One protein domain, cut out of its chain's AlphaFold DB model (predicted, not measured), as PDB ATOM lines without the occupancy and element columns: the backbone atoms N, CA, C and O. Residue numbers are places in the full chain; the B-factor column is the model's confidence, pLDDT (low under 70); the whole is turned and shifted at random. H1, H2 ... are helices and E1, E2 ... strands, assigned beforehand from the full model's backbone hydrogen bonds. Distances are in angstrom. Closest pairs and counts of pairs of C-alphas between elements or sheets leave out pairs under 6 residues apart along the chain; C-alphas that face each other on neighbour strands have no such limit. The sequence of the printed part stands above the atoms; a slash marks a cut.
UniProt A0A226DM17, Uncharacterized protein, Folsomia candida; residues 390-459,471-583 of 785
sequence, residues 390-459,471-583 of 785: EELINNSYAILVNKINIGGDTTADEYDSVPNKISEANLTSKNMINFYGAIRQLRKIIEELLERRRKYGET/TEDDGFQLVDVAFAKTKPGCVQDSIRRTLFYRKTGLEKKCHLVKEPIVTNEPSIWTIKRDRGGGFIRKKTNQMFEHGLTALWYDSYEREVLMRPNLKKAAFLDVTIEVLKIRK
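Overview. This is residues 390 to 459 and 471 to 583 of the 785 residues of an uncharacterized protein of Folsomia candida (UniProt A0A226DM17). Two parallel strands, E1 and E4, make a small core with residues 428 to 439 of the long helix H3 packed on it, while H5 follows straight on from E4 with E5 beside it. From E6 the path runs far out and folds back through H6, H7 and H8, an arm that comes close to H5 at few points and leaves an open C. The 183 printed residues include, in order, H1 E1 E2 E3 H2 H3 H4 E4 H5 E5 E6 H6 H7 H8; E2 and E3 form an antiparallel hairpin, and the class is mixed, helices and strands. The whole is loose, with a radius of gyration of the C-alphas of 21.1 A and spans of 67 by 45 by 40 A.

Arrangement. Start at H1, residues 390 to 394, which touches H3, residues 428 to 455, with 430 to 434 of H3 alone; their closest C-alphas, Ile 393 and Asn 431, are 6.1 A apart. E1, residues 398 to 400, is parallel to E4, residues 481 to 486, at 36 degrees; N 400 and O 482 are within hydrogen-bond range at 2.8 A. The closest C-alphas of E1 and H3, Ala 398 and Phe 435, are 4.9 A apart. E1 runs on into E2, residues 403 to 407, at 30 degrees; E2 and E3, residues 410 to 413, are a hairpin, with N 404 and O 412 at 2.8 A. H2, residues 417 to 424, is close to but not clearly touching H3, Ile 422 to Thr 428 being their closest C-alphas at 5.8 A. H4, residues 472 to 475, is likewise close to H3, with C-alphas 442 and 475 closest at 6.5 A. E5, residues 508 to 512, and E6, residues 518 to 524, pair with no named strand; the closest C-alphas of E5 and H5, residues 487 to 504, are Cys 510 and Ser 494, 5.5 A. H7, residues 548 to 562, is close to but not clearly touching H5 at a shallow tilt of 10 degrees, the same way, with C-alphas 488 and 557 closest at 6.7 A. H6, residues 535 to 545, and H8, residues 564 to 573, are apart. Every O i to N i+4 pair is within hydrogen-bond range in H1, H2, H3, H5, H6 and H7; H8 has 2 of 6, and 3 of 7 for O i to N i+3, while H4 is too short.

Along the chain. Find C-alpha 390 at (-27.352, -27.415, 35.091), where H1 begins. H3 runs 40.4 A from C-alpha 428 at (-35.932, -27.874, 28.672); H5 runs 25.6 A, H7 20.0 A. H8 ends at C-alpha 573, (-24.701, -14.036, 59.527).

Size, cuts and confidence. C-alphas 532 and 581 are farthest apart, 67.6 A. Residues 460 to 470 are not printed, and C-alphas 459 and 471 are 21.6 A apart across this cut. No link printed whole is long. The mean pLDDT of the printed part is 80.1; low stretches include 523 to 534 and 557 to 579.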
ATOM      1  N   GLU A 390     -27.328 -26.058  35.641       97.44
ATOM      2  CA  GLU A 390     -27.352 -27.415  35.091       97.44
ATOM      3  C   GLU A 390     -27.299 -28.449  36.214       97.44
ATOM      4  O   GLU A 390     -28.098 -29.385  36.238       97.44
ATOM      5  N   GLU A 391     -26.405 -28.246  37.186       96.75
ATOM      6  CA  GLU A 391     -26.298 -29.058  38.398       96.75
ATOM      7  C   GLU A 391     -27.620 -29.049  39.178       96.75
ATOM      8  O   GLU A 391     -28.092 -30.096  39.622       96.75
ATOM      9  N   LEU A 392     -28.272 -27.889  39.267       95.94
ATOM     10  CA  LEU A 392     -29.554 -27.730  39.946       95.94
ATOM     11  C   LEU A 392     -30.685 -28.513  39.242       95.94
ATOM     12  O   LEU A 392     -31.376 -29.307  39.884       95.94
ATOM     13  N   ILE A 393     -30.826 -28.381  37.917       96.50
ATOM     14  CA  ILE A 393     -31.791 -29.171  37.120       96.50
ATOM     15  C   ILE A 393     -31.463 -30.672  37.194       96.50
ATOM     16  O   ILE A 393     -32.362 -31.520  37.242       96.50
ATOM     17  N   ASN A 394     -30.179 -31.031  37.218       97.06
ATOM     18  CA  ASN A 394     -29.745 -32.419  37.332       97.06
ATOM     19  C   ASN A 394     -30.100 -33.041  38.687       97.06
ATOM     20  O   ASN A 394     -30.421 -34.228  38.717       97.06
ATOM     21  N   ASN A 395     -30.157 -32.233  39.746       95.94
ATOM     22  CA  ASN A 395     -30.610 -32.607  41.087       95.94
ATOM     23  C   ASN A 395     -32.133 -32.461  41.287       95.94
ATOM     24  O   ASN A 395     -32.606 -32.302  42.406       95.94
ATOM     25  N   SER A 396     -32.917 -32.578  40.209       96.19
ATOM     26  CA  SER A 396     -34.394 -32.604  40.219       96.19
ATOM     27  C   SER A 396     -35.098 -31.289  40.569       96.19
ATOM     28  O   SER A 396     -36.320 -31.285  40.718       96.19
ATOM     29  N   TYR A 397     -34.383 -30.163  40.643       96.75
ATOM     30  CA  TYR A 397     -35.030 -28.869  40.844       96.75
ATOM     31  C   TYR A 397     -35.661 -28.349  39.552       96.75
ATOM     32  O   TYR A 397     -35.081 -28.451  38.466       96.75
ATOM     33  N   ALA A 398     -36.841 -27.747  39.674       96.94
ATOM     34  CA  ALA A 398     -37.466 -26.999  38.589       96.94
ATOM     35  C   ALA A 398     -37.112 -25.513  38.699       96.94
ATOM     36  O   ALA A 398     -37.298 -24.915  39.758       96.94
ATOM     37  N   ILE A 399     -36.634 -24.903  37.618       96.56
ATOM     38  CA  ILE A 399     -36.404 -23.458  37.554       96.56
ATOM     39  C   ILE A 399     -37.687 -22.779  37.082       96.56
ATOM     40  O   ILE A 399     -38.175 -23.071  35.987       96.56
ATOM     41  N   LEU A 400     -38.204 -21.865  37.903       94.69
ATOM     42  CA  LEU A 400     -39.349 -21.020  37.600       94.69
ATOM     43  C   LEU A 400     -38.938 -19.569  37.404       94.69
ATOM     44  O   LEU A 400     -38.157 -18.994  38.170       94.69
ATOM     45  N   VAL A 401     -39.547 -18.984  36.384       92.69
ATOM     46  CA  VAL A 401     -39.553 -17.554  36.129       92.69
ATOM     47  C   VAL A 401     -40.957 -17.062  36.447       92.69
ATOM     48  O   VAL A 401     -41.945 -17.704  36.086       92.69
ATOM     49  N   ASN A 402     -41.050 -15.961  37.182       89.50
ATOM     50  CA  ASN A 402     -42.334 -15.339  37.470       89.50
ATOM     51  C   ASN A 402     -43.035 -14.952  36.170       89.50
ATOM     52  O   ASN A 402     -42.389 -14.489  35.237       89.50
ATOM     53  N   LYS A 403     -44.362 -15.062  36.140       88.50
ATOM     54  CA  LYS A 403     -45.165 -14.563  35.024       88.50
ATOM     55  C   LYS A 403     -45.718 -13.186  35.345       88.50
ATOM     56  O   LYS A 403     -46.413 -13.012  36.345       88.50
ATOM     57  N   ILE A 404     -45.443 -12.216  34.485       85.81
ATOM     58  CA  ILE A 404     -45.989 -10.864  34.555       85.81
ATOM     59  C   ILE A 404     -47.179 -10.727  33.600       85.81
ATOM     60  O   ILE A 404     -47.155 -11.204  32.465       85.81
ATOM     61  N   ASN A 405     -48.251 -10.080  34.061       82.94
ATOM     62  CA  ASN A 405     -49.399  -9.768  33.214       82.94
ATOM     63  C   ASN A 405     -49.110  -8.476  32.430       82.94
ATOM     64  O   ASN A 405     -48.981  -7.408  33.029       82.94
ATOM     65  N   ILE A 406     -49.007  -8.572  31.101       79.88
ATOM     66  CA  ILE A 406     -48.723  -7.428  30.212       79.88
ATOM     67  C   ILE A 406     -50.008  -6.636  29.875       79.88
ATOM     68  O   ILE A 406     -49.954  -5.525  29.347       79.88
ATOM     69  N   GLY A 407     -51.176  -7.150  30.264       71.19
ATOM     70  CA  GLY A 407     -52.492  -6.582  29.990       71.19
ATOM     71  C   GLY A 407     -53.332  -7.532  29.138       71.19
ATOM     72  O   GLY A 407     -52.841  -8.115  28.180       71.19
ATOM     73  N   GLY A 408     -54.613  -7.678  29.486       82.56
ATOM     74  CA  GLY A 408     -55.466  -8.740  28.940       82.56
ATOM     75  C   GLY A 408     -55.200 -10.096  29.605       82.56
ATOM     76  O   GLY A 408     -54.673 -10.150  30.716       82.56
ATOM     77  N   ASP A 409     -55.557 -11.184  28.918       83.31
ATOM     78  CA  ASP A 409     -55.298 -12.570  29.351       83.31
ATOM     79  C   ASP A 409     -53.878 -13.058  28.975       83.31
ATOM     80  O   ASP A 409     -53.570 -14.245  29.076       83.31
ATOM     81  N   THR A 410     -52.994 -12.161  28.517       85.38
ATOM     82  CA  THR A 410     -51.626 -12.508  28.109       85.38
ATOM     83  C   THR A 410     -50.626 -12.329  29.247       85.38
ATOM     84  O   THR A 410     -50.410 -11.223  29.748       85.38
ATOM     85  N   THR A 411     -49.962 -13.425  29.609       87.62
ATOM     86  CA  THR A 411     -48.831 -13.456  30.543       87.62
ATOM     87  C   THR A 411     -47.523 -13.655  29.785       87.62
ATOM     88  O   THR A 411     -47.480 -14.507  28.897       87.62
ATOM     89  N   ALA A 412     -46.467 -12.950  30.172       87.06
ATOM     90  CA  ALA A 412     -45.098 -13.220  29.726       87.06
ATOM     91  C   ALA A 412     -44.215 -13.578  30.921       87.06
ATOM     92  O   ALA A 412     -44.571 -13.260  32.059       87.06
ATOM     93  N   ASP A 413     -43.085 -14.230  30.673       87.94
ATOM     94  CA  ASP A 413     -42.114 -14.489  31.726       87.94
ATOM     95  C   ASP A 413     -41.384 -13.174  32.069       87.94
ATOM     96  O   ASP A 413     -41.114 -12.337  31.213       87.94
ATOM     97  N   GLU A 414     -41.099 -12.950  33.353       85.75
ATOM     98  CA  GLU A 414     -40.392 -11.755  33.839       85.75
ATOM     99  C   GLU A 414     -38.985 -11.655  33.222       85.75
ATOM    100  O   GLU A 414     -38.488 -10.554  32.994       85.75
ATOM    101  N   TYR A 415     -38.378 -12.810  32.921       89.31
ATOM    102  CA  TYR A 415     -37.037 -12.962  32.358       89.31
ATOM    103  C   TYR A 415     -37.031 -14.001  31.223       89.31
ATOM    104  O   TYR A 415     -36.669 -15.163  31.432       89.31
ATOM    105  N   ASP A 416     -37.408 -13.594  30.008       90.19
ATOM    106  CA  ASP A 416     -37.449 -14.464  28.815       90.19
ATOM    107  C   ASP A 416     -36.078 -15.083  28.457       90.19
ATOM    108  O   ASP A 416     -35.994 -16.109  27.776       90.19
ATOM    109  N   SER A 417     -34.974 -14.496  28.929       90.62
ATOM    110  CA  SER A 417     -33.619 -15.022  28.728       90.62
ATOM    111  C   SER A 417     -33.353 -16.331  29.472       90.62
ATOM    112  O   SER A 417     -32.549 -17.143  29.012       90.62
ATOM    113  N   VAL A 418     -34.043 -16.583  30.587       93.19
ATOM    114  CA  VAL A 418     -33.842 -17.787  31.404       93.19
ATOM    115  C   VAL A 418     -34.351 -19.049  30.691       93.19
ATOM    116  O   VAL A 418     -33.564 -19.989  30.554       93.19
ATOM    117  N   PRO A 419     -35.597 -19.102  30.168       94.62
ATOM    118  CA  PRO A 419     -36.052 -20.221  29.344       94.62
ATOM    119  C   PRO A 419     -35.172 -20.445  28.112       94.62
ATOM    120  O   PRO A 419     -34.855 -21.592  27.793       94.62
ATOM    121  N   ASN A 420     -34.712 -19.366  27.468       94.06
ATOM    122  CA  ASN A 420     -33.802 -19.457  26.327       94.06
ATOM    123  C   ASN A 420     -32.476 -20.116  26.730       94.06
ATOM    124  O   ASN A 420     -32.061 -21.075  26.081       94.06
ATOM    125  N   LYS A 421     -31.868 -19.707  27.852       94.88
ATOM    126  CA  LYS A 421     -30.625 -20.308  28.355       94.88
ATOM    127  C   LYS A 421     -30.779 -21.790  28.705       94.88
ATOM    128  O   LYS A 421     -29.912 -22.597  28.379       94.88
ATOM    129  N   ILE A 422     -31.902 -22.163  29.320       95.75
ATOM    130  CA  ILE A 422     -32.226 -23.568  29.617       95.75
ATOM    131  C   ILE A 422     -32.384 -24.374  28.319       95.75
ATOM    132  O   ILE A 422     -31.962 -25.534  28.255       95.75
ATOM    133  N   SER A 423     -32.966 -23.765  27.283       95.81
ATOM    134  CA  SER A 423     -33.130 -24.398  25.974       95.81
ATOM    135  C   SER A 423     -31.813 -24.579  25.225       95.81
ATOM    136  O   SER A 423     -31.582 -25.660  24.688       95.81
ATOM    137  N   GLU A 424     -30.911 -23.593  25.272       95.88
ATOM    138  CA  GLU A 424     -29.562 -23.679  24.699       95.88
ATOM    139  C   GLU A 424     -28.751 -24.824  25.320       95.88
ATOM    140  O   GLU A 424     -28.018 -25.517  24.617       95.88
ATOM    141  N   ALA A 425     -28.921 -25.070  26.623       95.50
ATOM    142  CA  ALA A 425     -28.282 -26.180  27.332       95.50
ATOM    143  C   ALA A 425     -28.946 -27.551  27.078       95.50
ATOM    144  O   ALA A 425     -28.545 -28.549  27.674       95.50
ATOM    145  N   ASN A 426     -29.971 -27.634  26.217       97.31
ATOM    146  CA  ASN A 426     -30.777 -28.839  25.975       97.31
ATOM    147  C   ASN A 426     -31.435 -29.425  27.246       97.31
ATOM    148  O   ASN A 426     -31.694 -30.627  27.326       97.31
ATOM    149  N   LEU A 427     -31.745 -28.584  28.244       97.56
ATOM    150  CA  LEU A 427     -32.317 -29.008  29.531       97.56
ATOM    151  C   LEU A 427     -33.827 -28.748  29.663       97.56
ATOM    152  O   LEU A 427     -34.410 -29.070  30.699       97.56
ATOM    153  N   THR A 428     -34.497 -28.227  28.629       97.00
ATOM    154  CA  THR A 428     -35.932 -27.874  28.672       97.00
ATOM    155  C   THR A 428     -36.832 -29.049  29.048       97.00
ATOM    156  O   THR A 428     -37.698 -28.912  29.913       97.00
ATOM    157  N   SER A 429     -36.635 -30.220  28.432       97.19
ATOM    158  CA  SER A 429     -37.449 -31.410  28.716       97.19
ATOM    159  C   SER A 429     -37.271 -31.875  30.162       97.19
ATOM    160  O   SER A 429     -38.253 -32.176  30.838       97.19
ATOM    161  N   LYS A 430     -36.031 -31.857  30.665       97.69
ATOM    162  CA  LYS A 430     -35.704 -32.219  32.046       97.69
ATOM    163  C   LYS A 430     -36.278 -31.217  33.050       97.69
ATOM    164  O   LYS A 430     -36.907 -31.639  34.014       97.69
ATOM    165  N   ASN A 431     -36.157 -29.914  32.788       97.31
ATOM    166  CA  ASN A 431     -36.761 -28.875  33.626       97.31
ATOM    167  C   ASN A 431     -38.292 -29.021  33.695       97.31
ATOM    168  O   ASN A 431     -38.872 -28.919  34.772       97.31
ATOM    169  N   MET A 432     -38.946 -29.344  32.573       96.69
ATOM    170  CA  MET A 432     -40.391 -29.615  32.542       96.69
ATOM    171  C   MET A 432     -40.773 -30.873  33.332       96.69
ATOM    172  O   MET A 432     -41.774 -30.861  34.047       96.69
ATOM    173  N   ILE A 433     -39.984 -31.950  33.252       97.38
ATOM    174  CA  ILE A 433     -40.195 -33.157  34.068       97.38
ATOM    175  C   ILE A 433     -40.080 -32.819  35.560       97.38
ATOM    176  O   ILE A 433     -40.968 -33.184  36.335       97.38
ATOM    177  N   ASN A 434     -39.043 -32.071  35.952       97.00
ATOM    178  CA  ASN A 434     -38.859 -31.610  37.329       97.00
ATOM    179  C   ASN A 434     -40.039 -30.741  37.782       97.00
ATOM    180  O   ASN A 434     -40.553 -30.924  38.883       97.00
ATOM    181  N   PHE A 435     -40.532 -29.850  36.917       95.56
ATOM    182  CA  PHE A 435     -41.679 -28.991  37.211       95.56
ATOM    183  C   PHE A 435     -42.956 -29.793  37.480       95.56
ATOM    184  O   PHE A 435     -43.633 -29.564  38.485       95.56
ATOM    185  N   TYR A 436     -43.269 -30.788  36.644       96.25
ATOM    186  CA  TYR A 436     -44.396 -31.686  36.908       96.25
ATOM    187  C   TYR A 436     -44.194 -32.516  38.183       96.25
ATOM    188  O   TYR A 436     -45.161 -32.763  38.912       96.25
ATOM    189  N   GLY A 437     -42.952 -32.906  38.483       95.75
ATOM    190  CA  GLY A 437     -42.569 -33.524  39.751       95.75
ATOM    191  C   GLY A 437     -42.894 -32.630  40.951       95.75
ATOM    192  O   GLY A 437     -43.592 -33.067  41.870       95.75
ATOM    193  N   ALA A 438     -42.483 -31.362  40.899       93.62
ATOM    194  CA  ALA A 438     -42.753 -30.361  41.926       93.62
ATOM    195  C   ALA A 438     -44.258 -30.095  42.089       93.62
ATOM    196  O   ALA A 438     -44.762 -30.114  43.208       93.62
ATOM    197  N   ILE A 439     -45.025 -29.951  41.001       92.56
ATOM    198  CA  ILE A 439     -46.492 -29.802  41.076       92.56
ATOM    199  C   ILE A 439     -47.140 -31.023  41.739       92.56
ATOM    200  O   ILE A 439     -48.046 -30.875  42.564       92.56
ATOM    201  N   ARG A 440     -46.698 -32.240  41.400       95.25
ATOM    202  CA  ARG A 440     -47.228 -33.471  42.002       95.25
ATOM    203  C   ARG A 440     -46.929 -33.527  43.503       95.25
ATOM    204  O   ARG A 440     -47.823 -33.881  44.273       95.25
ATOM    205  N   GLN A 441     -45.716 -33.163  43.923       92.38
ATOM    206  CA  GLN A 441     -45.362 -33.060  45.343       92.38
ATOM    207  C   GLN A 441     -46.202 -31.993  46.054       92.38
ATOM    208  O   GLN A 441     -46.749 -32.261  47.122       92.38
ATOM    209  N   LEU A 442     -46.371 -30.819  45.441       90.00
ATOM    210  CA  LEU A 442     -47.156 -29.725  46.003       90.00
ATOM    211  C   LEU A 442     -48.612 -30.142  46.209       90.00
ATOM    212  O   LEU A 442     -49.169 -29.919  47.281       90.00
ATOM    213  N   ARG A 443     -49.213 -30.811  45.218       91.88
ATOM    214  CA  ARG A 443     -50.573 -31.346  45.330       91.88
ATOM    215  C   ARG A 443     -50.698 -32.305  46.516       91.88
ATOM    216  O   ARG A 443     -51.631 -32.157  47.296       91.88
ATOM    217  N   LYS A 444     -49.730 -33.210  46.698       93.88
ATOM    218  CA  LYS A 444     -49.703 -34.147  47.832       93.88
ATOM    219  C   LYS A 444     -49.609 -33.423  49.182       93.88
ATOM    220  O   LYS A 444     -50.309 -33.791  50.117       93.88
ATOM    221  N   ILE A 445     -48.778 -32.382  49.280       87.06
ATOM    222  CA  ILE A 445     -48.640 -31.579  50.507       87.06
ATOM    223  C   ILE A 445     -49.930 -30.807  50.801       87.06
ATOM    224  O   ILE A 445     -50.381 -30.775  51.945       87.06
ATOM    225  N   ILE A 446     -50.552 -30.211  49.780       86.75
ATOM    226  CA  ILE A 446     -51.840 -29.521  49.919       86.75
ATOM    227  C   ILE A 446     -52.924 -30.505  50.373       86.75
ATOM    228  O   ILE A 446     -53.667 -30.192  51.299       86.75
ATOM    229  N   GLU A 447     -52.996 -31.696  49.777       92.12
ATOM    230  CA  GLU A 447     -53.929 -32.754  50.185       92.12
ATOM    231  C   GLU A 447     -53.708 -33.171  51.648       92.12
ATOM    232  O   GLU A 447     -54.669 -33.205  52.415       92.12
ATOM    233  N   GLU A 448     -52.460 -33.376  52.080       90.56
ATOM    234  CA  GLU A 448     -52.137 -33.718  53.472       90.56
ATOM    235  C   GLU A 448     -52.508 -32.590  54.454       90.56
ATOM    236  O   GLU A 448     -53.057 -32.845  55.530       90.56
ATOM    237  N   LEU A 449     -52.252 -31.328  54.094       84.19
ATOM    238  CA  LEU A 449     -52.645 -30.171  54.904       84.19
ATOM    239  C   LEU A 449     -54.169 -30.053  55.014       84.19
ATOM    240  O   LEU A 449     -54.689 -29.789  56.102       84.19
ATOM    241  N   LEU A 450     -54.891 -30.295  53.917       86.62
ATOM    242  CA  LEU A 450     -56.353 -30.322  53.905       86.62
ATOM    243  C   LEU A 450     -56.902 -31.476  54.756       86.62
ATOM    244  O   LEU A 450     -57.873 -31.280  55.488       86.62
ATOM    245  N   GLU A 451     -56.287 -32.660  54.717       92.44
ATOM    246  CA  GLU A 451     -56.663 -33.796  55.568       92.44
ATOM    247  C   GLU A 451     -56.401 -33.532  57.052       92.44
ATOM    248  O   GLU A 451     -57.265 -33.826  57.883       92.44
ATOM    249  N   ARG A 452     -55.259 -32.928  57.407       87.31
ATOM    250  CA  ARG A 452     -54.983 -32.509  58.792       87.31
ATOM    251  C   ARG A 452     -56.033 -31.515  59.270       87.31
ATOM    252  O   ARG A 452     -56.608 -31.735  60.334       87.31
ATOM    253  N   ARG A 453     -56.346 -30.488  58.473       85.62
ATOM    254  CA  ARG A 453     -57.396 -29.514  58.813       85.62
ATOM    255  C   ARG A 453     -58.743 -30.202  59.062       85.62
ATOM    256  O   ARG A 453     -59.384 -29.937  60.075       85.62
ATOM    257  N   ARG A 454     -59.134 -31.154  58.203       89.12
ATOM    258  CA  ARG A 454     -60.357 -31.961  58.397       89.12
ATOM    259  C   ARG A 454     -60.313 -32.790  59.683       89.12
ATOM    260  O   ARG A 454     -61.317 -32.871  60.382       89.12
ATOM    261  N   LYS A 455     -59.169 -33.402  60.009       94.38
ATOM    262  CA  LYS A 455     -59.009 -34.282  61.179       94.38
ATOM    263  C   LYS A 455     -59.048 -33.532  62.511       94.38
ATOM    264  O   LYS A 455     -59.536 -34.089  63.491       94.38
ATOM    265  N   TYR A 456     -58.542 -32.301  62.558       89.94
ATOM    266  CA  TYR A 456     -58.520 -31.491  63.782       89.94
ATOM    267  C   TYR A 456     -59.803 -30.695  64.025       89.94
ATOM    268  O   TYR A 456     -59.908 -30.028  65.050       89.94
ATOM    269  N   GLY A 457     -60.797 -30.806  63.139       82.06
ATOM    270  CA  GLY A 457     -62.102 -30.195  63.357       82.06
ATOM    271  C   GLY A 457     -62.044 -28.673  63.436       82.06
ATOM    272  O   GLY A 457     -62.861 -28.096  64.146       82.06
ATOM    273  N   GLU A 458     -61.110 -28.028  62.723       77.94
ATOM    274  CA  GLU A 458     -61.192 -26.586  62.461       77.94
ATOM    275  C   GLU A 458     -62.496 -26.346  61.688       77.94
ATOM    276  O   GLU A 458     -62.600 -26.562  60.477       77.94
ATOM    277  N   THR A 459     -63.552 -26.032  62.436       63.34
ATOM    278  CA  THR A 459     -64.893 -25.779  61.929       63.34
ATOM    279  C   THR A 459     -64.864 -24.530  61.057       63.34
ATOM    280  O   THR A 459     -64.283 -23.520  61.444       63.34
ATOM    281  N   THR A 471     -50.945 -18.598  48.907       69.75
ATOM    282  CA  THR A 471     -50.730 -18.081  47.568       69.75
ATOM    283  C   THR A 471     -49.947 -19.155  46.824       69.75
ATOM    284  O   THR A 471     -49.243 -19.952  47.452       69.75
ATOM    285  N   GLU A 472     -50.089 -19.247  45.504       68.19
ATOM    286  CA  GLU A 472     -49.283 -20.205  44.732       68.19
ATOM    287  C   GLU A 472     -47.784 -20.035  45.060       68.19
ATOM    288  O   GLU A 472     -47.078 -21.026  45.253       68.19
ATOM    289  N   ASP A 473     -47.354 -18.795  45.314       67.94
ATOM    290  CA  ASP A 473     -46.017 -18.425  45.793       67.94
ATOM    291  C   ASP A 473     -45.617 -19.060  47.138       67.94
ATOM    292  O   ASP A 473     -44.435 -19.337  47.362       67.94
ATOM    293  N   ASP A 474     -46.567 -19.301  48.046       75.25
ATOM    294  CA  ASP A 474     -46.329 -20.004  49.315       75.25
ATOM    295  C   ASP A 474     -46.277 -21.522  49.111       75.25
ATOM    296  O   ASP A 474     -45.512 -22.218  49.778       75.25
ATOM    297  N   GLY A 475     -47.044 -22.046  48.150       74.81
ATOM    298  CA  GLY A 475     -47.005 -23.456  47.774       74.81
ATOM    299  C   GLY A 475     -45.648 -23.861  47.200       74.81
ATOM    300  O   GLY A 475     -45.050 -24.847  47.633       74.81
ATOM    301  N   PHE A 476     -45.094 -23.056  46.292       74.00
ATOM    302  CA  PHE A 476     -43.796 -23.348  45.679       74.00
ATOM    303  C   PHE A 476     -42.592 -23.201  46.628       74.00
ATOM    304  O   PHE A 476     -41.473 -23.545  46.261       74.00
ATOM    305  N   GLN A 477     -42.792 -22.735  47.864       76.06
ATOM    306  CA  GLN A 477     -41.777 -22.806  48.926       76.06
ATOM    307  C   GLN A 477     -41.647 -24.241  49.490       76.06
ATOM    308  O   GLN A 477     -40.616 -24.663  50.018       76.06
ATOM    309  N   LEU A 478     -42.689 -25.058  49.362       79.44
ATOM    310  CA  LEU A 478     -42.714 -26.396  49.952       79.44
ATOM    311  C   LEU A 478     -42.038 -27.457  49.079       79.44
ATOM    312  O   LEU A 478     -41.667 -28.505  49.604       79.44
ATOM    313  N   VAL A 479     -41.776 -27.156  47.809       89.81
ATOM    314  CA  VAL A 479     -41.261 -28.096  46.802       89.81
ATOM    315  C   VAL A 479     -39.897 -27.686  46.248       89.81
ATOM    316  O   VAL A 479     -39.455 -26.556  46.458       89.81
ATOM    317  N   ASP A 480     -39.231 -28.617  45.564       91.31
ATOM    318  CA  ASP A 480     -37.881 -28.454  45.007       91.31
ATOM    319  C   ASP A 480     -37.899 -27.559  43.757       91.31
ATOM    320  O   ASP A 480     -37.822 -27.999  42.608       91.31
ATOM    321  N   VAL A 481     -38.056 -26.258  43.998       93.81
ATOM    322  CA  VAL A 481     -38.165 -25.222  42.973       93.81
ATOM    323  C   VAL A 481     -37.132 -24.130  43.224       93.81
ATOM    324  O   VAL A 481     -36.974 -23.648  44.349       93.81
ATOM    325  N   ALA A 482     -36.451 -23.721  42.157       95.50
ATOM    326  CA  ALA A 482     -35.584 -22.557  42.131       95.50
ATOM    327  C   ALA A 482     -36.258 -21.393  41.400       95.50
ATOM    328  O   ALA A 482     -36.947 -21.588  40.404       95.50
ATOM    329  N   PHE A 483     -36.027 -20.176  41.877       94.69
ATOM    330  CA  PHE A 483     -36.579 -18.950  41.314       94.69
ATOM    331  C   PHE A 483     -35.466 -18.122  40.693       94.69
ATOM    332  O   PHE A 483     -34.477 -17.828  41.367       94.69
ATOM    333  N   ALA A 484     -35.642 -17.722  39.437       94.44
ATOM    334  CA  ALA A 484     -34.757 -16.756  38.801       94.44
ATOM    335  C   ALA A 484     -35.156 -15.334  39.204       94.44
ATOM    336  O   ALA A 484     -36.281 -14.908  38.943       94.44
ATOM    337  N   LYS A 485     -34.242 -14.615  39.861       91.69
ATOM    338  CA  LYS A 485     -34.408 -13.205  40.235       91.69
ATOM    339  C   LYS A 485     -33.076 -12.465  40.151       91.69
ATOM    340  O   LYS A 485     -32.003 -13.068  40.121       91.69
ATOM    341  N   THR A 486     -33.132 -11.141  40.168       86.69
ATOM    342  CA  THR A 486     -31.942 -10.307  40.384       86.69
ATOM    343  C   THR A 486     -31.320 -10.604  41.753       86.69
ATOM    344  O   THR A 486     -32.011 -11.042  42.679       86.69
ATOM    345  N   LYS A 487     -30.015 -10.353  41.927       84.00
ATOM    346  CA  LYS A 487     -29.313 -10.616  43.200       84.00
ATOM    347  C   LYS A 487     -30.020 -10.004  44.427       84.00
ATOM    348  O   LYS A 487     -30.234 -10.744  45.391       84.00
ATOM    349  N   PRO A 488     -30.452  -8.724  44.420       79.62
ATOM    350  CA  PRO A 488     -31.180  -8.149  45.553       79.62
ATOM    351  C   PRO A 488     -32.529  -8.839  45.788       79.62
ATOM    352  O   PRO A 488     -32.898  -9.102  46.935       79.62
ATOM    353  N   GLY A 489     -33.230  -9.199  44.705       83.69
ATOM    354  CA  GLY A 489     -34.482  -9.950  44.762       83.69
ATOM    355  C   GLY A 489     -34.305 -11.329  45.398       83.69
ATOM    356  O   GLY A 489     -35.090 -11.704  46.269       83.69
ATOM    357  N   CYS A 490     -33.241 -12.056  45.040       86.50
ATOM    358  CA  CYS A 490     -32.891 -13.341  45.648       86.50
ATOM    359  C   CYS A 490     -32.623 -13.217  47.150       86.50
ATOM    360  O   CYS A 490     -33.098 -14.047  47.923       86.50
ATOM    361  N   VAL A 491     -31.886 -12.194  47.592       82.62
ATOM    362  CA  VAL A 491     -31.584 -12.023  49.023       82.62
ATOM    363  C   VAL A 491     -32.843 -11.670  49.817       82.62
ATOM    364  O   VAL A 491     -33.103 -12.274  50.861       82.62
ATOM    365  N   GLN A 492     -33.666 -10.750  49.308       83.12
ATOM    366  CA  GLN A 492     -34.927 -10.378  49.949       83.12
ATOM    367  C   GLN A 492     -35.874 -11.582  50.079       83.12
ATOM    368  O   GLN A 492     -36.436 -11.822  51.155       83.12
ATOM    369  N   ASP A 493     -36.018 -12.367  49.013       84.88
ATOM    370  CA  ASP A 493     -36.839 -13.575  49.024       84.88
ATOM    371  C   ASP A 493     -36.255 -14.664  49.923       84.88
ATOM    372  O   ASP A 493     -37.013 -15.321  50.634       84.88
ATOM    373  N   SER A 494     -34.930 -14.835  49.944       86.50
ATOM    374  CA  SER A 494     -34.251 -15.787  50.831       86.50
ATOM    375  C   SER A 494     -34.603 -15.517  52.294       86.50
ATOM    376  O   SER A 494     -35.023 -16.424  53.018       86.50
ATOM    377  N   ILE A 495     -34.534 -14.253  52.722       82.62
ATOM    378  CA  ILE A 495     -34.888 -13.841  54.087       82.62
ATOM    379  C   ILE A 495     -36.375 -14.088  54.351       82.62
ATOM    380  O   ILE A 495     -36.735 -14.670  55.379       82.62
ATOM    381  N   ARG A 496     -37.253 -13.676  53.425       84.69
ATOM    382  CA  ARG A 496     -38.707 -13.852  53.561       84.69
ATOM    383  C   ARG A 496     -39.082 -15.329  53.705       84.69
ATOM    384  O   ARG A 496     -39.843 -15.668  54.610       84.69
ATOM    385  N   ARG A 497     -38.518 -16.195  52.861       85.56
ATOM    386  CA  ARG A 497     -38.759 -17.646  52.855       85.56
ATOM    387  C   ARG A 497     -38.174 -18.323  54.086       85.56
ATOM    388  O   ARG A 497     -38.867 -19.087  54.742       85.56
ATOM    389  N   THR A 498     -36.953 -17.974  54.483       80.75
ATOM    390  CA  THR A 498     -36.334 -18.511  55.709       80.75
ATOM    391  C   THR A 498     -37.165 -18.170  56.950       80.75
ATOM    392  O   THR A 498     -37.384 -19.018  57.816       80.75
ATOM    393  N   LEU A 499     -37.698 -16.944  57.033       81.00
ATOM    394  CA  LEU A 499     -38.617 -16.553  58.105       81.00
ATOM    395  C   LEU A 499     -39.948 -17.310  58.043       81.00
ATOM    396  O   LEU A 499     -40.493 -17.640  59.097       81.00
ATOM    397  N   PHE A 500     -40.469 -17.575  56.844       84.44
ATOM    398  CA  PHE A 500     -41.667 -18.387  56.654       84.44
ATOM    399  C   PHE A 500     -41.444 -19.821  57.149       84.44
ATOM    400  O   PHE A 500     -42.167 -20.257  58.042       84.44
ATOM    401  N   TYR A 501     -40.389 -20.497  56.688       84.56
ATOM    402  CA  TYR A 501     -40.068 -21.864  57.106       84.56
ATOM    403  C   TYR A 501     -39.879 -21.977  58.617       84.56
ATOM    404  O   TYR A 501     -40.456 -22.855  59.259       84.56
ATOM    405  N   ARG A 502     -39.171 -21.017  59.223       79.75
ATOM    406  CA  ARG A 502     -38.994 -20.971  60.677       79.75
ATOM    407  C   ARG A 502     -40.320 -20.829  61.424       79.75
ATOM    408  O   ARG A 502     -40.484 -21.437  62.478       79.75
ATOM    409  N   LYS A 503     -41.262 -20.036  60.900       81.56
ATOM    410  CA  LYS A 503     -42.603 -19.884  61.487       81.56
ATOM    411  C   LYS A 503     -43.452 -21.144  61.326       81.56
ATOM    412  O   LYS A 503     -44.238 -21.438  62.217       81.56
ATOM    413  N   THR A 504     -43.289 -21.884  60.231       78.62
ATOM    414  CA  THR A 504     -44.036 -23.124  59.964       78.62
ATOM    415  C   THR A 504     -43.375 -24.375  60.552       78.62
ATOM    416  O   THR A 504     -43.894 -25.471  60.367       78.62
ATOM    417  N   GLY A 505     -42.234 -24.240  61.237       82.12
ATOM    418  CA  GLY A 505     -41.471 -25.372  61.774       82.12
ATOM    419  C   GLY A 505     -40.786 -26.224  60.700       82.12
ATOM    420  O   GLY A 505     -40.396 -27.354  60.979       82.12
ATOM    421  N   LEU A 506     -40.650 -25.699  59.481       83.31
ATOM    422  CA  LEU A 506     -39.870 -26.323  58.419       83.31
ATOM    423  C   LEU A 506     -38.420 -25.860  58.563       83.31
ATOM    424  O   LEU A 506     -38.133 -24.666  58.618       83.31
ATOM    425  N   GLU A 507     -37.489 -26.799  58.628       82.75
ATOM    426  CA  GLU A 507     -36.059 -26.494  58.691       82.75
ATOM    427  C   GLU A 507     -35.505 -26.473  57.261       82.75
ATOM    428  O   GLU A 507     -34.809 -27.385  56.838       82.75
ATOM    429  N   LYS A 508     -35.883 -25.458  56.472       88.75
ATOM    430  CA  LYS A 508     -35.309 -25.219  55.139       88.75
ATOM    431  C   LYS A 508     -34.418 -23.981  55.155       88.75
ATOM    432  O   LYS A 508     -34.796 -22.952  55.723       88.75
ATOM    433  N   LYS A 509     -33.271 -24.067  54.486       87.12
ATOM    434  CA  LYS A 509     -32.365 -22.940  54.226       87.12
ATOM    435  C   LYS A 509     -32.359 -22.635  52.737       87.12
ATOM    436  O   LYS A 509     -32.364 -23.546  51.914       87.12
ATOM    437  N   CYS A 510     -32.382 -21.352  52.393       92.25
ATOM    438  CA  CYS A 510     -32.318 -20.922  51.004       92.25
ATOM    439  C   CYS A 510     -30.903 -20.488  50.631       92.25
ATOM    440  O   CYS A 510     -30.243 -19.771  51.382       92.25
ATOM    441  N   HIS A 511     -30.463 -20.917  49.455       92.56
ATOM    442  CA  HIS A 511     -29.131 -20.696  48.915       92.56
ATOM    443  C   HIS A 511     -29.239 -20.063  47.527       92.56
ATOM    444  O   HIS A 511     -30.205 -20.290  46.793       92.56
ATOM    445  N   LEU A 512     -28.241 -19.254  47.176       93.38
ATOM    446  CA  LEU A 512     -28.074 -18.748  45.819       93.38
ATOM    447  C   LEU A 512     -27.097 -19.665  45.084       93.38
ATOM    448  O   LEU A 512     -26.063 -20.028  45.644       93.38
ATOM    449  N   VAL A 513     -27.409 -20.021  43.840       92.06
ATOM    450  CA  VAL A 513     -26.454 -20.695  42.943       92.06
ATOM    451  C   VAL A 513     -25.243 -19.781  42.728       92.06
ATOM    452  O   VAL A 513     -25.413 -18.565  42.579       92.06
ATOM    453  N   LYS A 514     -24.027 -20.350  42.763       87.56
ATOM    454  CA  LYS A 514     -22.778 -19.562  42.713       87.56
ATOM    455  C   LYS A 514     -22.660 -18.775  41.412       87.56
ATOM    456  O   LYS A 514     -22.347 -17.586  41.442       87.56
ATOM    457  N   GLU A 515     -22.930 -19.432  40.291       87.50
ATOM    458  CA  GLU A 515     -22.909 -18.817  38.973       87.50
ATOM    459  C   GLU A 515     -24.291 -18.241  38.624       87.50
ATOM    460  O   GLU A 515     -25.314 -18.913  38.797       87.50
ATOM    461  N   PRO A 516     -24.355 -16.991  38.138       88.69
ATOM    462  CA  PRO A 516     -25.593 -16.448  37.605       88.69
ATOM    463  C   PRO A 516     -25.994 -17.198  36.329       88.69
ATOM    464  O   PRO A 516     -25.148 -17.544  35.507       88.69
ATOM    465  N   ILE A 517     -27.296 -17.424  36.139       88.88
ATOM    466  CA  ILE A 517     -27.820 -18.116  34.950       88.88
ATOM    467  C   ILE A 517     -27.676 -17.254  33.691       88.88
ATOM    468  O   ILE A 517     -27.374 -17.754  32.610       88.88
ATOM    469  N   VAL A 518     -27.858 -15.945  33.850       87.88
ATOM    470  CA  VAL A 518     -27.668 -14.944  32.805       87.88
ATOM    471  C   VAL A 518     -26.811 -13.847  33.409       87.88
ATOM    472  O   VAL A 518     -27.200 -13.238  34.402       87.88
ATOM    473  N   THR A 519     -25.622 -13.626  32.857       82.44
ATOM    474  CA  THR A 519     -24.684 -12.612  33.364       82.44
ATOM    475  C   THR A 519     -25.094 -11.200  32.964       82.44
ATOM    476  O   THR A 519     -24.812 -10.250  33.688       82.44
ATOM    477  N   ASN A 520     -25.757 -11.084  31.811       81.62
ATOM    478  CA  ASN A 520     -25.923  -9.829  31.098       81.62
ATOM    479  C   ASN A 520     -27.397  -9.538  30.799       81.62
ATOM    480  O   ASN A 520     -27.743  -9.245  29.655       81.62
ATOM    481  N   GLU A 521     -28.283  -9.642  31.794       79.94
ATOM    482  CA  GLU A 521     -29.692  -9.328  31.563       79.94
ATOM    483  C   GLU A 521     -29.881  -7.809  31.508       79.94
ATOM    484  O   GLU A 521     -29.614  -7.116  32.492       79.94
ATOM    485  N   PRO A 522     -30.330  -7.238  30.385       72.19
ATOM    486  CA  PRO A 522     -30.536  -5.807  30.298       72.19
ATOM    487  C   PRO A 522     -31.690  -5.365  31.210       72.19
ATOM    488  O   PRO A 522     -32.859  -5.553  30.889       72.19
ATOM    489  N   SER A 523     -31.393  -4.669  32.306       66.69
ATOM    490  CA  SER A 523     -32.412  -3.923  33.050       66.69
ATOM    491  C   SER A 523     -32.881  -2.737  32.202       66.69
ATOM    492  O   SER A 523     -32.129  -1.807  31.893       66.69
ATOM    493  N   ILE A 524     -34.136  -2.797  31.762       60.59
ATOM    494  CA  ILE A 524     -34.719  -1.806  30.861       60.59
ATOM    495  C   ILE A 524     -35.462  -0.745  31.670       60.59
ATOM    496  O   ILE A 524     -36.497  -0.995  32.283       60.59
ATOM    497  N   TRP A 525     -34.970   0.488  31.594       61.72
ATOM    498  CA  TRP A 525     -35.636   1.656  32.164       61.72
ATOM    499  C   TRP A 525     -36.505   2.313  31.098       61.72
ATOM    500  O   TRP A 525     -36.001   3.010  30.217       61.72
ATOM    501  N   THR A 526     -37.820   2.111  31.161       55.81
ATOM    502  CA  THR A 526     -38.751   2.815  30.272       55.81
ATOM    503  C   THR A 526     -39.105   4.176  30.851       55.81
ATOM    504  O   THR A 526     -39.844   4.280  31.831       55.81
ATOM    505  N   ILE A 527     -38.606   5.242  30.226       62.84
ATOM    506  CA  ILE A 527     -38.958   6.616  30.588       62.84
ATOM    507  C   ILE A 527     -39.941   7.160  29.553       62.84
ATOM    508  O   ILE A 527     -39.736   7.033  28.344       62.84
ATOM    509  N   LYS A 528     -41.019   7.801  30.019       61.28
ATOM    510  CA  LYS A 528     -41.955   8.513  29.141       61.28
ATOM    511  C   LYS A 528     -41.188   9.588  28.364       61.28
ATOM    512  O   LYS A 528     -40.468  10.379  28.971       61.28
ATOM    513  N   ARG A 529     -41.345   9.614  27.035       58.03
ATOM    514  CA  ARG A 529     -40.581  10.488  26.132       58.03
ATOM    515  C   ARG A 529     -40.645  11.938  26.597       58.03
ATOM    516  O   ARG A 529     -41.716  12.539  26.695       58.03
ATOM    517  N   ASP A 530     -39.469  12.477  26.880       64.44
ATOM    518  CA  ASP A 530     -39.287  13.888  27.163       64.44
ATOM    519  C   ASP A 530     -39.625  14.677  25.893       64.44
ATOM    520  O   ASP A 530     -39.033  14.447  24.834       64.44
ATOM    521  N   ARG A 531     -40.597  15.595  25.976       61.97
ATOM    522  CA  ARG A 531     -41.022  16.418  24.830       61.97
ATOM    523  C   ARG A 531     -39.877  17.288  24.284       61.97
ATOM    524  O   ARG A 531     -39.997  17.772  23.166       61.97
ATOM    525  N   GLY A 532     -38.775  17.445  25.029       69.44
ATOM    526  CA  GLY A 532     -37.557  18.149  24.609       69.44
ATOM    527  C   GLY A 532     -36.459  17.285  23.969       69.44
ATOM    528  O   GLY A 532     -35.390  17.807  23.674       69.44
ATOM    529  N   GLY A 533     -36.672  15.979  23.757       57.69
ATOM    530  CA  GLY A 533     -35.826  15.179  22.859       57.69
ATOM    531  C   GLY A 533     -34.386  14.891  23.312       57.69
ATOM    532  O   GLY A 533     -33.542  14.615  22.464       57.69
ATOM    533  N   GLY A 534     -34.075  14.900  24.613       69.25
ATOM    534  CA  GLY A 534     -32.762  14.408  25.059       69.25
ATOM    535  C   GLY A 534     -32.279  14.825  26.441       69.25
ATOM    536  O   GLY A 534     -31.240  14.322  26.863       69.25
ATOM    537  N   PHE A 535     -32.991  15.695  27.167       74.69
ATOM    538  CA  PHE A 535     -32.518  16.170  28.469       74.69
ATOM    539  C   PHE A 535     -32.386  15.024  29.477       74.69
ATOM    540  O   PHE A 535     -31.296  14.814  30.009       74.69
ATOM    541  N   ILE A 536     -33.442  14.222  29.663       70.06
ATOM    542  CA  ILE A 536     -33.375  13.052  30.553       70.06
ATOM    543  C   ILE A 536     -32.261  12.094  30.117       70.06
ATOM    544  O   ILE A 536     -31.441  11.708  30.937       70.06
ATOM    545  N   ARG A 537     -32.145  11.795  28.818       71.38
ATOM    546  CA  ARG A 537     -31.090  10.915  28.287       71.38
ATOM    547  C   ARG A 537     -29.690  11.433  28.612       71.38
ATOM    548  O   ARG A 537     -28.855  10.669  29.089       71.38
ATOM    549  N   LYS A 538     -29.430  12.718  28.358       77.94
ATOM    550  CA  LYS A 538     -28.136  13.353  28.632       77.94
ATOM    551  C   LYS A 538     -27.809  13.282  30.120       77.94
ATOM    552  O   LYS A 538     -26.687  12.946  30.471       77.94
ATOM    553  N   LYS A 539     -28.787  13.541  30.988       78.12
ATOM    554  CA  LYS A 539     -28.598  13.513  32.442       78.12
ATOM    555  C   LYS A 539     -28.421  12.105  32.993       78.12
ATOM    556  O   LYS A 539     -27.509  11.889  33.779       78.12
ATOM    557  N   THR A 540     -29.202  11.133  32.535       72.94
ATOM    558  CA  THR A 540     -29.005   9.730  32.910       72.94
ATOM    559  C   THR A 540     -27.639   9.235  32.434       72.94
ATOM    560  O   THR A 540     -26.930   8.589  33.198       72.94
ATOM    561  N   ASN A 541     -27.211   9.584  31.214       77.94
ATOM    562  CA  ASN A 541     -25.859   9.274  30.744       77.94
ATOM    563  C   ASN A 541     -24.779   9.895  31.629       77.94
ATOM    564  O   ASN A 541     -23.889   9.162  32.039       77.94
ATOM    565  N   GLN A 542     -24.918  11.168  32.007       81.50
ATOM    566  CA  GLN A 542     -24.016  11.809  32.966       81.50
ATOM    567  C   GLN A 542     -23.993  11.068  34.309       81.50
ATOM    568  O   GLN A 542     -22.923  10.804  34.836       81.50
ATOM    569  N   MET A 543     -25.143  10.659  34.857       76.88
ATOM    570  CA  MET A 543     -25.176   9.889  36.109       76.88
ATOM    571  C   MET A 543     -24.436   8.549  36.004       76.88
ATOM    572  O   MET A 543     -23.777   8.146  36.960       76.88
ATOM    573  N   PHE A 544     -24.537   7.873  34.855       75.44
ATOM    574  CA  PHE A 544     -23.791   6.644  34.585       75.44
ATOM    575  C   PHE A 544     -22.287   6.910  34.437       75.44
ATOM    576  O   PHE A 544     -21.493   6.207  35.052       75.44
ATOM    577  N   GLU A 545     -21.901   7.928  33.664       80.88
ATOM    578  CA  GLU A 545     -20.501   8.324  33.445       80.88
ATOM    579  C   GLU A 545     -19.820   8.767  34.748       80.88
ATOM    580  O   GLU A 545     -18.655   8.454  34.973       80.88
ATOM    581  N   HIS A 546     -20.556   9.431  35.642       81.00
ATOM    582  CA  HIS A 546     -20.063   9.851  36.956       81.00
ATOM    583  C   HIS A 546     -20.092   8.740  38.019       81.00
ATOM    584  O   HIS A 546     -19.751   8.999  39.169       81.00
ATOM    585  N   GLY A 547     -20.551   7.526  37.694       78.94
ATOM    586  CA  GLY A 547     -20.663   6.427  38.661       78.94
ATOM    587  C   GLY A 547     -21.728   6.633  39.752       78.94
ATOM    588  O   GLY A 547     -21.868   5.787  40.636       78.94
ATOM    589  N   LEU A 548     -22.529   7.704  39.686       73.75
ATOM    590  CA  LEU A 548     -23.573   8.018  40.669       73.75
ATOM    591  C   LEU A 548     -24.641   6.928  40.740       73.75
ATOM    592  O   LEU A 548     -25.144   6.628  41.817       73.75
ATOM    593  N   THR A 549     -24.975   6.307  39.608       70.62
ATOM    594  CA  THR A 549     -25.877   5.149  39.597       70.62
ATOM    595  C   THR A 549     -25.274   3.970  40.349       70.62
ATOM    596  O   THR A 549     -25.973   3.357  41.142       70.62
ATOM    597  N   ALA A 550     -23.986   3.669  40.152       70.44
ATOM    598  CA  ALA A 550     -23.327   2.565  40.852       70.44
ATOM    599  C   ALA A 550     -23.292   2.807  42.369       70.44
ATOM    600  O   ALA A 550     -23.645   1.910  43.127       70.44
ATOM    601  N   LEU A 551     -22.976   4.036  42.798       73.75
ATOM    602  CA  LEU A 551     -23.039   4.442  44.206       73.75
ATOM    603  C   LEU A 551     -24.457   4.370  44.777       73.75
ATOM    604  O   LEU A 551     -24.636   3.933  45.909       73.75
ATOM    605  N   TRP A 552     -25.470   4.774  44.009       73.38
ATOM    606  CA  TRP A 552     -26.862   4.682  44.442       73.38
ATOM    607  C   TRP A 552     -27.305   3.229  44.621       73.38
ATOM    608  O   TRP A 552     -27.947   2.923  45.619       73.38
ATOM    609  N   TYR A 553     -26.922   2.328  43.714       67.62
ATOM    610  CA  TYR A 553     -27.212   0.901  43.856       67.62
ATOM    611  C   TYR A 553     -26.442   0.253  44.993       67.62
ATOM    612  O   TYR A 553     -27.062  -0.459  45.764       67.62
ATOM    613  N   ASP A 554     -25.142   0.508  45.138       72.12
ATOM    614  CA  ASP A 554     -24.371  -0.020  46.269       72.12
ATOM    615  C   ASP A 554     -24.941   0.514  47.592       72.12
ATOM    616  O   ASP A 554     -25.147  -0.237  48.538       72.12
ATOM    617  N   SER A 555     -25.326   1.792  47.643       71.50
ATOM    618  CA  SER A 555     -26.017   2.370  48.799       71.50
ATOM    619  C   SER A 555     -27.394   1.763  49.035       71.50
ATOM    620  O   SER A 555     -27.765   1.577  50.188       71.50
ATOM    621  N   TYR A 556     -28.170   1.494  47.985       70.88
ATOM    622  CA  TYR A 556     -29.507   0.917  48.097       70.88
ATOM    623  C   TYR A 556     -29.436  -0.556  48.485       70.88
ATOM    624  O   TYR A 556     -30.144  -0.963  49.393       70.88
ATOM    625  N   GLU A 557     -28.556  -1.342  47.865       66.62
ATOM    626  CA  GLU A 557     -28.267  -2.718  48.261       66.62
ATOM    627  C   GLU A 557     -27.793  -2.740  49.707       66.62
ATOM    628  O   GLU A 557     -28.399  -3.434  50.516       66.62
ATOM    629  N   ARG A 558     -26.811  -1.916  50.089       66.81
ATOM    630  CA  ARG A 558     -26.392  -1.811  51.491       66.81
ATOM    631  C   ARG A 558     -27.540  -1.384  52.390       66.81
ATOM    632  O   ARG A 558     -27.707  -1.998  53.426       66.81
ATOM    633  N   GLU A 559     -28.366  -0.401  52.049       66.88
ATOM    634  CA  GLU A 559     -29.482   0.013  52.913       66.88
ATOM    635  C   GLU A 559     -30.583  -1.042  53.023       66.88
ATOM    636  O   GLU A 559     -31.071  -1.297  54.122       66.88
ATOM    637  N   VAL A 560     -30.980  -1.668  51.917       60.97
ATOM    638  CA  VAL A 560     -31.985  -2.737  51.901       60.97
ATOM    639  C   VAL A 560     -31.474  -3.957  52.660       60.97
ATOM    640  O   VAL A 560     -32.247  -4.572  53.392       60.97
ATOM    641  N   LEU A 561     -30.180  -4.263  52.546       57.94
ATOM    642  CA  LEU A 561     -29.524  -5.353  53.264       57.94
ATOM    643  C   LEU A 561     -29.182  -4.998  54.726       57.94
ATOM    644  O   LEU A 561     -29.129  -5.896  55.560       57.94
ATOM    645  N   MET A 562     -28.988  -3.724  55.083       52.31
ATOM    646  CA  MET A 562     -28.495  -3.304  56.413       52.31
ATOM    647  C   MET A 562     -29.546  -2.602  57.291       52.31
ATOM    648  O   MET A 562     -29.298  -2.394  58.481       52.31
ATOM    649  N   ARG A 563     -30.731  -2.229  56.779       60.44
ATOM    650  CA  ARG A 563     -31.783  -1.573  57.589       60.44
ATOM    651  C   ARG A 563     -32.327  -2.472  58.713       60.44
ATOM    652  O   ARG A 563     -32.347  -3.693  58.588       60.44
ATOM    653  N   PRO A 564     -32.866  -1.893  59.809       45.75
ATOM    654  CA  PRO A 564     -33.017  -2.545  61.119       45.75
ATOM    655  C   PRO A 564     -33.954  -3.760  61.203       45.75
ATOM    656  O   PRO A 564     -33.871  -4.500  62.183       45.75
ATOM    657  N   ASN A 565     -34.772  -4.067  60.193       46.59
ATOM    658  CA  ASN A 565     -35.446  -5.375  60.145       46.59
ATOM    659  C   ASN A 565     -34.457  -6.529  59.878       46.59
ATOM    660  O   ASN A 565     -34.714  -7.658  60.298       46.59
ATOM    661  N   LEU A 566     -33.285  -6.226  59.310       48.78
ATOM    662  CA  LEU A 566     -32.105  -7.083  59.275       48.78
ATOM    663  C   LEU A 566     -31.221  -6.982  60.528       48.78
ATOM    664  O   LEU A 566     -30.283  -7.757  60.604       48.78
ATOM    665  N   LYS A 567     -31.536  -6.230  61.602       47.91
ATOM    666  CA  LYS A 567     -30.923  -6.564  62.916       47.91
ATOM    667  C   LYS A 567     -31.212  -8.026  63.281       47.91
ATOM    668  O   LYS A 567     -30.377  -8.669  63.898       47.91
ATOM    669  N   LYS A 568     -32.340  -8.589  62.817       47.66
ATOM    670  CA  LYS A 568     -32.668 -10.026  62.915       47.66
ATOM    671  C   LYS A 568     -31.933 -10.926  61.911       47.66
ATOM    672  O   LYS A 568     -31.955 -12.137  62.088       47.66
ATOM    673  N   ALA A 569     -31.296 -10.364  60.888       45.50
ATOM    674  CA  ALA A 569     -30.533 -11.090  59.873       45.50
ATOM    675  C   ALA A 569     -29.010 -10.876  59.980       45.50
ATOM    676  O   ALA A 569     -28.253 -11.754  59.607       45.50
ATOM    677  N   ALA A 570     -28.538  -9.824  60.648       44.72
ATOM    678  CA  ALA A 570     -27.216  -9.800  61.266       44.72
ATOM    679  C   ALA A 570     -27.101 -10.903  62.342       44.72
ATOM    680  O   ALA A 570     -26.028 -11.449  62.546       44.72
ATOM    681  N   PHE A 571     -28.225 -11.321  62.949       48.25
ATOM    682  CA  PHE A 571     -28.338 -12.579  63.712       48.25
ATOM    683  C   PHE A 571     -28.321 -13.860  62.848       48.25
ATOM    684  O   PHE A 571     -28.217 -14.948  63.411       48.25
ATOM    685  N   LEU A 572     -28.477 -13.765  61.521       49.38
ATOM    686  CA  LEU A 572     -28.326 -14.896  60.596       49.38
ATOM    687  C   LEU A 572     -26.872 -15.062  60.127       49.38
ATOM    688  O   LEU A 572     -26.495 -16.197  59.873       49.38
ATOM    689  N   ASP A 573     -26.077 -13.986  60.063       41.94
ATOM    690  CA  ASP A 573     -24.701 -14.036  59.527       41.94
ATOM    691  C   ASP A 573     -23.602 -13.898  60.600       41.94
ATOM    692  O   ASP A 573     -22.531 -14.487  60.486       41.94
ATOM    693  N   VAL A 574     -23.862 -13.198  61.713       44.88
ATOM    694  CA  VAL A 574     -22.968 -13.200  62.885       44.88
ATOM    695  C   VAL A 574     -23.458 -14.257  63.862       44.88
ATOM    696  O   VAL A 574     -23.992 -13.976  64.939       44.88
ATOM    697  N   THR A 575     -23.305 -15.520  63.481       45.09
ATOM    698  CA  THR A 575     -23.444 -16.610  64.435       45.09
ATOM    699  C   THR A 575     -22.202 -16.625  65.319       45.09
ATOM    700  O   THR A 575     -21.217 -17.298  65.023       45.09
ATOM    701  N   ILE A 576     -22.273 -15.981  66.488       48.00
ATOM    702  CA  ILE A 576     -21.745 -16.676  67.666       48.00
ATOM    703  C   ILE A 576     -22.640 -17.905  67.765       48.00
ATOM    704  O   ILE A 576     -23.737 -17.853  68.327       48.00
ATOM    705  N   GLU A 577     -22.250 -18.960  67.055       52.59
ATOM    706  CA  GLU A 577     -22.987 -20.201  67.003       52.59
ATOM    707  C   GLU A 577     -22.816 -20.813  68.388       52.59
ATOM    708  O   GLU A 577     -21.863 -21.529  68.678       52.59
ATOM    709  N   VAL A 578     -23.701 -20.417  69.308       57.59
ATOM    710  CA  VAL A 578     -23.819 -21.063  70.607       57.59
ATOM    711  C   VAL A 578     -23.952 -22.533  70.283       57.59
ATOM    712  O   VAL A 578     -24.906 -22.890  69.587       57.59
ATOM    713  N   LEU A 579     -22.974 -23.326  70.735       67.75
ATOM    714  CA  LEU A 579     -22.874 -24.761  70.513       67.75
ATOM    715  C   LEU A 579     -24.263 -25.370  70.696       67.75
ATOM    716  O   LEU A 579     -24.738 -25.554  71.821       67.75
ATOM    717  N   LYS A 580     -24.983 -25.569  69.587       72.75
ATOM    718  CA  LYS A 580     -26.365 -26.021  69.674       72.75
ATOM    719  C   LYS A 580     -26.273 -27.412  70.272       72.75
ATOM    720  O   LYS A 580     -25.501 -28.226  69.779       72.75
ATOM    721  N   ILE A 581     -27.103 -27.709  71.274       76.88
ATOM    722  CA  ILE A 581     -27.235 -29.070  71.832       76.88
ATOM    723  C   ILE A 581     -27.381 -30.099  70.695       76.88
ATOM    724  O   ILE A 581     -26.894 -31.217  70.803       76.88
ATOM    725  N   ARG A 582     -27.962 -29.674  69.562       72.50
ATOM    726  CA  ARG A 582     -28.040 -30.425  68.307       72.50
ATOM    727  C   ARG A 582     -26.692 -30.962  67.801       72.50
ATOM    728  O   ARG A 582     -26.627 -32.146  67.507       72.50
ATOM    729  N   LYS A 583     -25.626 -30.152  67.767       79.69
ATOM    730  CA  LYS A 583     -24.291 -30.576  67.301       79.69
ATOM    731  C   LYS A 583     -23.600 -31.558  68.256       79.69
ATOM    732  O   LYS A 583     -22.676 -32.236  67.847       79.69
TER     733      LYS A 583